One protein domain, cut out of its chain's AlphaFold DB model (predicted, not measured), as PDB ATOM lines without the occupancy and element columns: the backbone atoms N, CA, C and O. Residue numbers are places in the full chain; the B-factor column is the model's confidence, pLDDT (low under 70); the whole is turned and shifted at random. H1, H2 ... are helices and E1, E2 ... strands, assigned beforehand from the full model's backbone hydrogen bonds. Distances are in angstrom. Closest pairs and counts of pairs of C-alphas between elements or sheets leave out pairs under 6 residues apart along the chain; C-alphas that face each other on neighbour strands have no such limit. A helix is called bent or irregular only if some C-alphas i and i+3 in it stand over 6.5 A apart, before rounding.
ATOM      1  N   GLY A 397     282.625 324.637 259.016       85.69
ATOM      2  CA  GLY A 397     281.268 324.516 259.554       85.69
ATOM      3  C   GLY A 397     280.638 323.171 259.166       85.69
ATOM      4  O   GLY A 397     281.183 322.118 259.490       85.69
ATOM      5  N   HIS A 398     279.526 323.218 258.432       86.81
ATOM      6  CA  HIS A 398     278.792 322.059 257.907       86.81
ATOM      7  C   HIS A 398     279.211 321.654 256.477       86.81
ATOM      8  O   HIS A 398     278.652 320.719 255.916       86.81
ATOM      9  N   GLN A 399     280.166 322.344 255.844       89.19
ATOM     10  CA  GLN A 399     280.605 322.031 254.481       89.19
ATOM     11  C   GLN A 399     281.849 321.139 254.507       89.19
ATOM     12  O   GLN A 399     282.863 321.505 255.106       89.19
ATOM     13  N   ARG A 400     281.800 319.988 253.826       88.06
ATOM     14  CA  ARG A 400     282.922 319.047 253.684       88.06
ATOM     15  C   ARG A 400     283.350 318.904 252.230       88.06
ATOM     16  O   ARG A 400     282.632 318.336 251.410       88.06
ATOM     17  N   LEU A 401     284.570 319.339 251.938       87.44
ATOM     18  CA  LEU A 401     285.257 319.056 250.687       87.44
ATOM     19  C   LEU A 401     285.924 317.679 250.764       87.44
ATOM     20  O   LEU A 401     286.672 317.417 251.704       87.44
ATOM     21  N   ARG A 402     285.721 316.833 249.755       84.12
ATOM     22  CA  ARG A 402     286.524 315.635 249.454       84.12
ATOM     23  C   ARG A 402     287.447 315.934 248.276       84.12
ATOM     24  O   ARG A 402     287.010 316.590 247.335       84.12
ATOM     25  N   TYR A 403     288.678 315.430 248.290       82.75
ATOM     26  CA  TYR A 403     289.622 315.539 247.170       82.75
ATOM     27  C   TYR A 403     290.602 314.353 247.143       82.75
ATOM     28  O   TYR A 403     290.578 313.509 248.037       82.75
ATOM     29  N   ASP A 404     291.459 314.265 246.120       76.31
ATOM     30  CA  ASP A 404     292.570 313.297 246.078       76.31
ATOM     31  C   ASP A 404     293.960 313.969 246.007       76.31
ATOM     32  O   ASP A 404     294.074 315.195 246.046       76.31
ATOM     33  N   GLN A 405     295.044 313.188 245.953       69.69
ATOM     34  CA  GLN A 405     296.410 313.710 246.095       69.69
ATOM     35  C   GLN A 405     296.958 314.335 244.797       69.69
ATOM     36  O   GLN A 405     297.906 315.114 244.859       69.69
ATOM     37  N   VAL A 406     296.410 313.976 243.628       69.06
ATOM     38  CA  VAL A 406     297.091 314.133 242.327       69.06
ATOM     39  C   VAL A 406     296.201 314.740 241.238       69.06
ATOM     40  O   VAL A 406     296.691 315.508 240.413       69.06
ATOM     41  N   THR A 407     294.916 314.392 241.183       77.88
ATOM     42  CA  THR A 407     294.012 314.784 240.090       77.88
ATOM     43  C   THR A 407     293.302 316.113 240.382       77.88
ATOM     44  O   THR A 407     293.434 316.681 241.461       77.88
ATOM     45  N   ALA A 408     292.519 316.646 239.444       81.62
ATOM     46  CA  ALA A 408     291.654 317.799 239.724       81.62
ATOM     47  C   ALA A 408     290.365 317.428 240.498       81.62
ATOM     48  O   ALA A 408     289.578 318.313 240.821       81.62
ATOM     49  N   SER A 409     290.135 316.139 240.781       81.88
ATOM     50  CA  SER A 409     288.906 315.645 241.405       81.88
ATOM     51  C   SER A 409     288.706 316.214 242.808       81.88
ATOM     52  O   SER A 409     289.554 316.074 243.696       81.88
ATOM     53  N   MET A 410     287.547 316.834 242.999       87.19
ATOM     54  CA  MET A 410     287.029 317.268 244.286       87.19
ATOM     55  C   MET A 410     285.500 317.298 244.236       87.19
ATOM     56  O   MET A 410     284.926 317.422 243.159       87.19
ATOM     57  N   SER A 411     284.855 317.164 245.392       88.12
ATOM     58  CA  SER A 411     283.402 317.328 245.542       88.12
ATOM     59  C   SER A 411     283.091 317.936 246.904       88.12
ATOM     60  O   SER A 411     283.798 317.655 247.876       88.12
ATOM     61  N   LEU A 412     282.062 318.775 246.983       90.94
ATOM     62  CA  LEU A 412     281.681 319.510 248.190       90.94
ATOM     63  C   LEU A 412     280.280 319.100 248.641       90.94
ATOM     64  O   LEU A 412     279.358 319.097 247.837       90.94
ATOM     65  N   HIS A 413     280.120 318.800 249.929       88.75
ATOM     66  CA  HIS A 413     278.871 318.281 250.496       88.75
ATOM     67  C   HIS A 413     278.478 319.054 251.761       88.75
ATOM     68  O   HIS A 413     279.351 319.470 252.523       88.75
ATOM     69  N   ASP A 414     277.178 319.214 252.001       89.88
ATOM     70  CA  ASP A 414     276.599 319.750 253.244       89.88
ATOM     71  C   ASP A 414     276.320 318.580 254.202       89.88
ATOM     72  O   ASP A 414     275.478 317.732 253.919       89.88
ATOM     73  N   THR A 415     277.034 318.501 255.326       83.44
ATOM     74  CA  THR A 415     276.972 317.358 256.254       83.44
ATOM     75  C   THR A 415     275.729 317.344 257.143       83.44
ATOM     76  O   THR A 415     275.435 316.316 257.744       83.44
ATOM     77  N   GLU A 416     274.984 318.450 257.234       85.00
ATOM     78  CA  GLU A 416     273.702 318.488 257.954       85.00
ATOM     79  C   GLU A 416     272.505 318.283 257.009       85.00
ATOM     80  O   GLU A 416     271.413 317.979 257.474       85.00
ATOM     81  N   ARG A 417     272.665 318.415 255.684       86.62
ATOM     82  CA  ARG A 417     271.567 318.190 254.714       86.62
ATOM     83  C   ARG A 417     271.738 316.970 253.821       86.62
ATOM     84  O   ARG A 417     270.747 316.422 253.343       86.62
ATOM     85  N   ASP A 418     272.971 316.541 253.599       84.88
ATOM     86  CA  ASP A 418     273.329 315.387 252.785       84.88
ATOM     87  C   ASP A 418     274.364 314.526 253.515       84.88
ATOM     88  O   ASP A 418     275.510 314.357 253.101       84.88
ATOM     89  N   HIS A 419     273.915 313.928 254.619       81.25
ATOM     90  CA  HIS A 419     274.693 312.999 255.441       81.25
ATOM     91  C   HIS A 419     275.399 311.887 254.626       81.25
ATOM     92  O   HIS A 419     276.487 311.410 254.957       81.25
ATOM     93  N   SER A 420     274.768 311.443 253.535       80.06
ATOM     94  CA  SER A 420     275.304 310.387 252.664       80.06
ATOM     95  C   SER A 420     276.281 310.902 251.600       80.06
ATOM     96  O   SER A 420     276.950 310.088 250.965       80.06
ATOM     97  N   MET A 421     276.408 312.223 251.436       82.88
ATOM     98  CA  MET A 421     277.307 312.884 250.483       82.88
ATOM     99  C   MET A 421     277.072 312.391 249.044       82.88
ATOM    100  O   MET A 421     277.994 311.938 248.354       82.88
ATOM    101  N   ASN A 422     275.797 312.415 248.643       84.56
ATOM    102  CA  ASN A 422     275.285 312.063 247.319       84.56
ATOM    103  C   ASN A 422     275.220 313.264 246.356       84.56
ATOM    104  O   ASN A 422     275.126 313.064 245.144       84.56
ATOM    105  N   VAL A 423     275.196 314.493 246.876       90.12
ATOM    106  CA  VAL A 423     274.915 315.737 246.155       90.12
ATOM    107  C   VAL A 423     276.155 316.621 246.181       90.12
ATOM    108  O   VAL A 423     276.370 317.400 247.104       90.12
ATOM    109  N   ASP A 424     276.955 316.528 245.121       92.44
ATOM    110  CA  ASP A 424     278.083 317.434 244.935       92.44
ATOM    111  C   ASP A 424     277.591 318.860 244.636       92.44
ATOM    112  O   ASP A 424     277.028 319.147 243.576       92.44
ATOM    113  N   MET A 425     277.808 319.753 245.597       95.31
ATOM    114  CA  MET A 425     277.487 321.174 245.525       95.31
ATOM    115  C   MET A 425     278.549 321.979 244.772       95.31
ATOM    116  O   MET A 425     278.261 323.092 244.340       95.31
ATOM    117  N   PHE A 426     279.771 321.459 244.605       93.50
ATOM    118  CA  PHE A 426     280.882 322.237 244.050       93.50
ATOM    119  C   PHE A 426     280.583 322.824 242.651       93.50
ATOM    120  O   PHE A 426     280.807 324.023 242.468       93.50
ATOM    121  N   PRO A 427     279.995 322.081 241.684       95.25
ATOM    122  CA  PRO A 427     279.727 322.609 240.344       95.25
ATOM    123  C   PRO A 427     278.642 323.694 240.278       95.25
ATOM    124  O   PRO A 427     278.532 324.366 239.253       95.25
ATOM    125  N   SER A 428     277.812 323.847 241.319       94.06
ATOM    126  CA  SER A 428     276.734 324.847 241.371       94.06
ATOM    127  C   SER A 428     277.101 326.112 242.151       94.06
ATOM    128  O   SER A 428     276.335 327.077 242.122       94.06
ATOM    129  N   LEU A 429     278.268 326.141 242.805       95.56
ATOM    130  CA  LEU A 429     278.782 327.335 243.472       95.56
ATOM    131  C   LEU A 429     279.155 328.447 242.472       95.56
ATOM    132  O   LEU A 429     279.549 328.151 241.340       95.56
ATOM    133  N   PRO A 430     279.130 329.728 242.887       96.94
ATOM    134  CA  PRO A 430     279.771 330.817 242.154       96.94
ATOM    135  C   PRO A 430     281.263 330.552 241.904       96.94
ATOM    136  O   PRO A 430     281.946 329.951 242.730       96.94
ATOM    137  N   ALA A 431     281.799 331.062 240.791       95.56
ATOM    138  CA  ALA A 431     283.198 330.834 240.402       95.56
ATOM    139  C   ALA A 431     284.228 331.320 241.448       95.56
ATOM    140  O   ALA A 431     285.308 330.747 241.557       95.56
ATOM    141  N   GLU A 432     283.893 332.352 242.227       94.75
ATOM    142  CA  GLU A 432     284.725 332.848 243.332       94.75
ATOM    143  C   GLU A 432     284.807 331.838 244.489       94.75
ATOM    144  O   GLU A 432     285.899 331.532 244.963       94.75
ATOM    145  N   GLU A 433     283.676 331.245 244.881       94.38
ATOM    146  CA  GLU A 433     283.629 330.199 245.910       94.38
ATOM    147  C   GLU A 433     284.281 328.896 245.420       94.38
ATOM    148  O   GLU A 433     285.004 328.252 246.180       94.38
ATOM    149  N   GLN A 434     284.103 328.527 244.142       94.06
ATOM    150  CA  GLN A 434     284.823 327.395 243.543       94.06
ATOM    151  C   GLN A 434     286.340 327.595 243.656       94.06
ATOM    152  O   GLN A 434     287.043 326.722 244.168       94.06
ATOM    153  N   ALA A 435     286.838 328.772 243.265       92.44
ATOM    154  CA  ALA A 435     288.250 329.114 243.386       92.44
ATOM    155  C   ALA A 435     288.727 329.127 244.851       92.44
ATOM    156  O   ALA A 435     289.858 328.724 245.128       92.44
ATOM    157  N   GLU A 436     287.896 329.543 245.813       91.44
ATOM    158  CA  GLU A 436     288.234 329.448 247.239       91.44
ATOM    159  C   GLU A 436     288.452 327.984 247.662       91.44
ATOM    160  O   GLU A 436     289.491 327.645 248.233       91.44
ATOM    161  N   TRP A 437     287.518 327.091 247.324       90.75
ATOM    162  CA  TRP A 437     287.611 325.661 247.633       90.75
ATOM    163  C   TRP A 437     288.766 324.951 246.912       90.75
ATOM    164  O   TRP A 437     289.378 324.046 247.486       90.75
ATOM    165  N   GLU A 438     289.123 325.374 245.698       91.00
ATOM    166  CA  GLU A 438     290.330 324.906 245.006       91.00
ATOM    167  C   GLU A 438     291.613 325.339 245.729       91.00
ATOM    168  O   GLU A 438     292.522 324.526 245.900       91.00
ATOM    169  N   ASN A 439     291.686 326.583 246.223       87.94
ATOM    170  CA  ASN A 439     292.812 327.024 247.054       87.94
ATOM    171  C   ASN A 439     292.901 326.188 248.346       87.94
ATOM    172  O   ASN A 439     293.988 325.730 248.699       87.94
ATOM    173  N   TRP A 440     291.769 325.920 249.009       84.62
ATOM    174  CA  TRP A 440     291.717 325.041 250.183       84.62
ATOM    175  C   TRP A 440     292.244 323.628 249.875       84.62
ATOM    176  O   TRP A 440     293.051 323.102 250.644       84.62
ATOM    177  N   ARG A 441     291.875 323.034 248.729       85.12
ATOM    178  CA  ARG A 441     292.411 321.739 248.265       85.12
ATOM    179  C   ARG A 441     293.940 321.740 248.187       85.12
ATOM    180  O   ARG A 441     294.585 320.841 248.731       85.12
ATOM    181  N   GLU A 442     294.531 322.739 247.530       84.25
ATOM    182  CA  GLU A 442     295.991 322.818 247.383       84.25
ATOM    183  C   GLU A 442     296.703 323.081 248.717       84.25
ATOM    184  O   GLU A 442     297.784 322.534 248.961       84.25
ATOM    185  N   TYR A 443     296.081 323.841 249.622       82.44
ATOM    186  CA  TYR A 443     296.580 324.033 250.982       82.44
ATOM    187  C   TYR A 443     296.677 322.703 251.749       82.44
ATOM    188  O   TYR A 443     297.748 322.369 252.262       82.44
ATOM    189  N   GLY A 444     295.618 321.886 251.756       79.00
ATOM    190  CA  GLY A 444     295.634 320.581 252.431       79.00
ATOM    191  C   GLY A 444     296.652 319.590 251.843       79.00
ATOM    192  O   GLY A 444     297.359 318.894 252.581       79.00
ATOM    193  N   ARG A 445     296.830 319.590 250.511       80.56
ATOM    194  CA  ARG A 445     297.889 318.813 249.835       80.56
ATOM    195  C   ARG A 445     299.290 319.220 250.286       80.56
ATOM    196  O   ARG A 445     300.104 318.351 250.606       80.56
ATOM    197  N   ARG A 446     299.573 320.528 250.330       80.31
ATOM    198  CA  ARG A 446     300.888 321.069 250.709       80.31
ATOM    199  C   ARG A 446     301.244 320.735 252.161       80.31
ATOM    200  O   ARG A 446     302.377 320.337 252.426       80.31
ATOM    201  N   VAL A 447     300.279 320.822 253.078       79.81
ATOM    202  CA  VAL A 447     300.452 320.434 254.492       79.81
ATOM    203  C   VAL A 447     300.688 318.931 254.630       79.81
ATOM    204  O   VAL A 447     301.651 318.517 255.279       79.81
ATOM    205  N   THR A 448     299.880 318.104 253.960       77.88
ATOM    206  CA  THR A 448     300.067 316.643 253.950       77.88
ATOM    207  C   THR A 448     301.467 316.265 253.451       77.88
ATOM    208  O   THR A 448     302.142 315.448 254.081       77.88
ATOM    209  N   ALA A 449     301.947 316.883 252.366       79.44
ATOM    210  CA  ALA A 449     303.293 316.653 251.841       79.44
ATOM    211  C   ALA A 449     304.393 317.068 252.838       79.44
ATOM    212  O   ALA A 449     305.316 316.290 253.089       79.44
ATOM    213  N   TYR A 450     304.263 318.248 253.456       82.56
ATOM    214  CA  TYR A 450     305.192 318.772 254.464       82.56
ATOM    215  C   TYR A 450     305.357 317.826 255.666       82.56
ATOM    216  O   TYR A 450     306.484 317.465 256.027       82.56
ATOM    217  N   PHE A 451     304.247 317.390 256.275       81.19
ATOM    218  CA  PHE A 451     304.286 316.507 257.446       81.19
ATOM    219  C   PHE A 451     304.729 315.091 257.075       81.19
ATOM    220  O   PHE A 451     305.541 314.503 257.789       81.19
ATOM    221  N   LYS A 452     304.301 314.568 255.917       80.62
ATOM    222  CA  LYS A 452     304.773 313.280 255.393       80.62
ATOM    223  C   LYS A 452     306.291 313.260 255.210       80.62
ATOM    224  O   LYS A 452     306.944 312.352 255.723       80.62
ATOM    225  N   GLN A 453     306.850 314.257 254.516       83.19
ATOM    226  CA  GLN A 453     308.297 314.391 254.318       83.19
ATOM    227  C   GLN A 453     309.024 314.383 255.667       83.19
ATOM    228  O   GLN A 453     310.031 313.692 255.827       83.19
ATOM    229  N   ARG A 454     308.487 315.105 256.659       84.62
ATOM    230  CA  ARG A 454     309.126 315.239 257.969       84.62
ATOM    231  C   ARG A 454     309.020 314.005 258.867       84.62
ATOM    232  O   ARG A 454     309.945 313.707 259.626       84.62
ATOM    233  N   LEU A 455     307.930 313.257 258.748       81.19
ATOM    234  CA  LEU A 455     307.695 311.993 259.443       81.19
ATOM    235  C   LEU A 455     308.477 310.819 258.824       81.19
ATOM    236  O   LEU A 455     308.855 309.890 259.542       81.19
ATOM    237  N   ASP A 456     308.731 310.839 257.512       80.12
ATOM    238  CA  ASP A 456     309.618 309.875 256.843       80.12
ATOM    239  C   ASP A 456     311.110 310.249 257.039       80.12
ATOM    240  O   ASP A 456     311.943 309.359 257.204       80.12
ATOM    241  N   GLY A 457     311.452 311.543 257.118       83.50
ATOM    242  CA  GLY A 457     312.810 312.044 257.396       83.50
ATOM    243  C   GLY A 457     313.232 312.089 258.878       83.50
ATOM    244  O   GLY A 457     314.388 312.390 259.166       83.50
ATOM    245  N   ASN A 458     312.323 311.791 259.815       84.62
ATOM    246  CA  ASN A 458     312.514 311.905 261.272       84.62
ATOM    247  C   ASN A 458     313.020 313.290 261.739       84.62
ATOM    248  O   ASN A 458     314.058 313.441 262.388       84.62
ATOM    249  N   CYS A 459     312.265 314.319 261.372       85.50
ATOM    250  CA  CYS A 459     312.662 315.725 261.466       85.50
ATOM    251  C   CYS A 459     311.446 316.646 261.710       85.50
ATOM    252  O   CYS A 459     311.462 317.814 261.335       85.50
ATOM    253  N   LEU A 460     310.375 316.124 262.326       82.88
ATOM    254  CA  LEU A 460     309.140 316.871 262.624       82.88
ATOM    255  C   LEU A 460     309.386 318.107 263.498       82.88
ATOM    256  O   LEU A 460     308.867 319.177 263.201       82.88
ATOM    257  N   LEU A 461     310.239 317.970 264.515       83.69
ATOM    258  CA  LEU A 461     310.662 319.051 265.414       83.69
ATOM    259  C   LEU A 461     311.983 319.700 264.953       83.69
ATOM    260  O   LEU A 461     312.863 319.994 265.764       83.69
ATOM    261  N   ALA A 462     312.169 319.849 263.639       85.31
ATOM    262  CA  ALA A 462     313.326 320.508 263.043       85.31
ATOM    263  C   ALA A 462     312.885 321.571 262.029       85.31
ATOM    264  O   ALA A 462     311.939 321.378 261.265       85.31
ATOM    265  N   VAL A 463     313.609 322.693 262.003       85.44
ATOM    266  CA  VAL A 463     313.376 323.788 261.047       85.44
ATOM    267  C   VAL A 463     313.583 323.277 259.618       85.44
ATOM    268  O   VAL A 463     312.657 323.272 258.807       85.44
ATOM    269  N   ASN A 464     314.776 322.737 259.364       84.62
ATOM    270  CA  ASN A 464     315.162 322.138 258.094       84.62
ATOM    271  C   ASN A 464     315.010 320.618 258.149       84.62
ATOM    272  O   ASN A 464     315.471 319.981 259.099       84.62
ATOM    273  N   CYS A 465     314.448 320.032 257.091       83.12
ATOM    274  CA  CYS A 465     314.479 318.591 256.893       83.12
ATOM    275  C   CYS A 465     315.012 318.218 255.513       83.12
ATOM    276  O   CYS A 465     314.394 318.511 254.493       83.12
ATOM    277  N   THR A 466     316.134 317.503 255.503       70.62
ATOM    278  CA  THR A 466     316.626 316.777 254.337       70.62
ATOM    279  C   THR A 466     316.256 315.307 254.489       70.62
ATOM    280  O   THR A 466     316.669 314.637 255.438       70.62
ATOM    281  N   THR A 467     315.476 314.776 253.550       57.09
ATOM    282  CA  THR A 467     315.302 313.325 253.423       57.09
ATOM    283  C   THR A 467     316.666 312.696 253.165       57.09
ATOM    284  O   THR A 467     317.334 313.055 252.196       57.09
ATOM    285  N   ARG A 468     317.089 311.757 254.021       47.03
ATOM    286  CA  ARG A 468     318.252 310.914 253.719       47.03
ATOM    287  C   ARG A 468     317.909 310.061 252.497       47.03
ATOM    288  O   ARG A 468     316.937 309.311 252.551       47.03
ATOM    289  N   SER A 469     318.692 310.232 251.433       36.81
ATOM    290  CA  SER A 469     318.701 309.402 250.220       36.81
ATOM    291  C   SER A 469     319.090 307.960 250.527       36.81
ATOM    292  O   SER A 469     320.105 307.819 251.252       36.81
TER     293      SER A 469
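Overview. This is residues 397 to 469 of the 469 residues of the protein "Sulfatase domain-containing protein" of Phytophthora sojae (strain P6497) (UniProt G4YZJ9). A small two-stranded hairpin, E1 and E2, sits beside the earlier part of one long helix, H1, which makes most of the length and reaches well beyond it. A loop at the hairpin's side, residues 415 to 430, leads into the helix, and the last 13 residues form an irregular tail at its far end. The printed part has 73 residues, with two named strands and then one named helix along the chain; the sheet's order is E1 - E2, antiparallel. The class is mixed, helices and strands, although under half of the residues are in named elements. The whole is loose, with a radius of gyration of the C-alphas of 16.2 A, and elongated, spanning 45 by 25 by 21 A.

Arrangement. E1, residues 399 to 403, and E2, residues 410 to 414, form a hairpin, antiparallel at 160 degrees between their directions. N 400 and O 413 are 2.8 A apart and N 411 and O 402 3.0 A, both within hydrogen-bond range. The closest C-alphas of E1 and H1, residues 431 to 456, are those of Tyr 403 and Arg 441, 6.9 A apart. E2 and H1 are near each other, with 6 pairs of C-alphas within 10 A. In H1 every O i to N i+4 pair is within hydrogen-bond range.

Along the chain. E1 begins at C-alpha 399, (280.605, 322.031, 254.481), and E2 ends at C-alpha 414, (276.599, 319.750, 253.244). H1 measures 37.5 A from first to last C-alpha and ends at C-alpha 456, (309.618, 309.875, 256.843).

Size, cuts and confidence. The C-alphas farthest apart, those of Arg 417 and Ser 469, are 48.2 A apart. The printed part has no cut. The link from E1 to E2 is short, that from E2 to H1 long. Mean pLDDT of the printed part is 83.8; residues 405 to 406 and 467 to 469 are under 70.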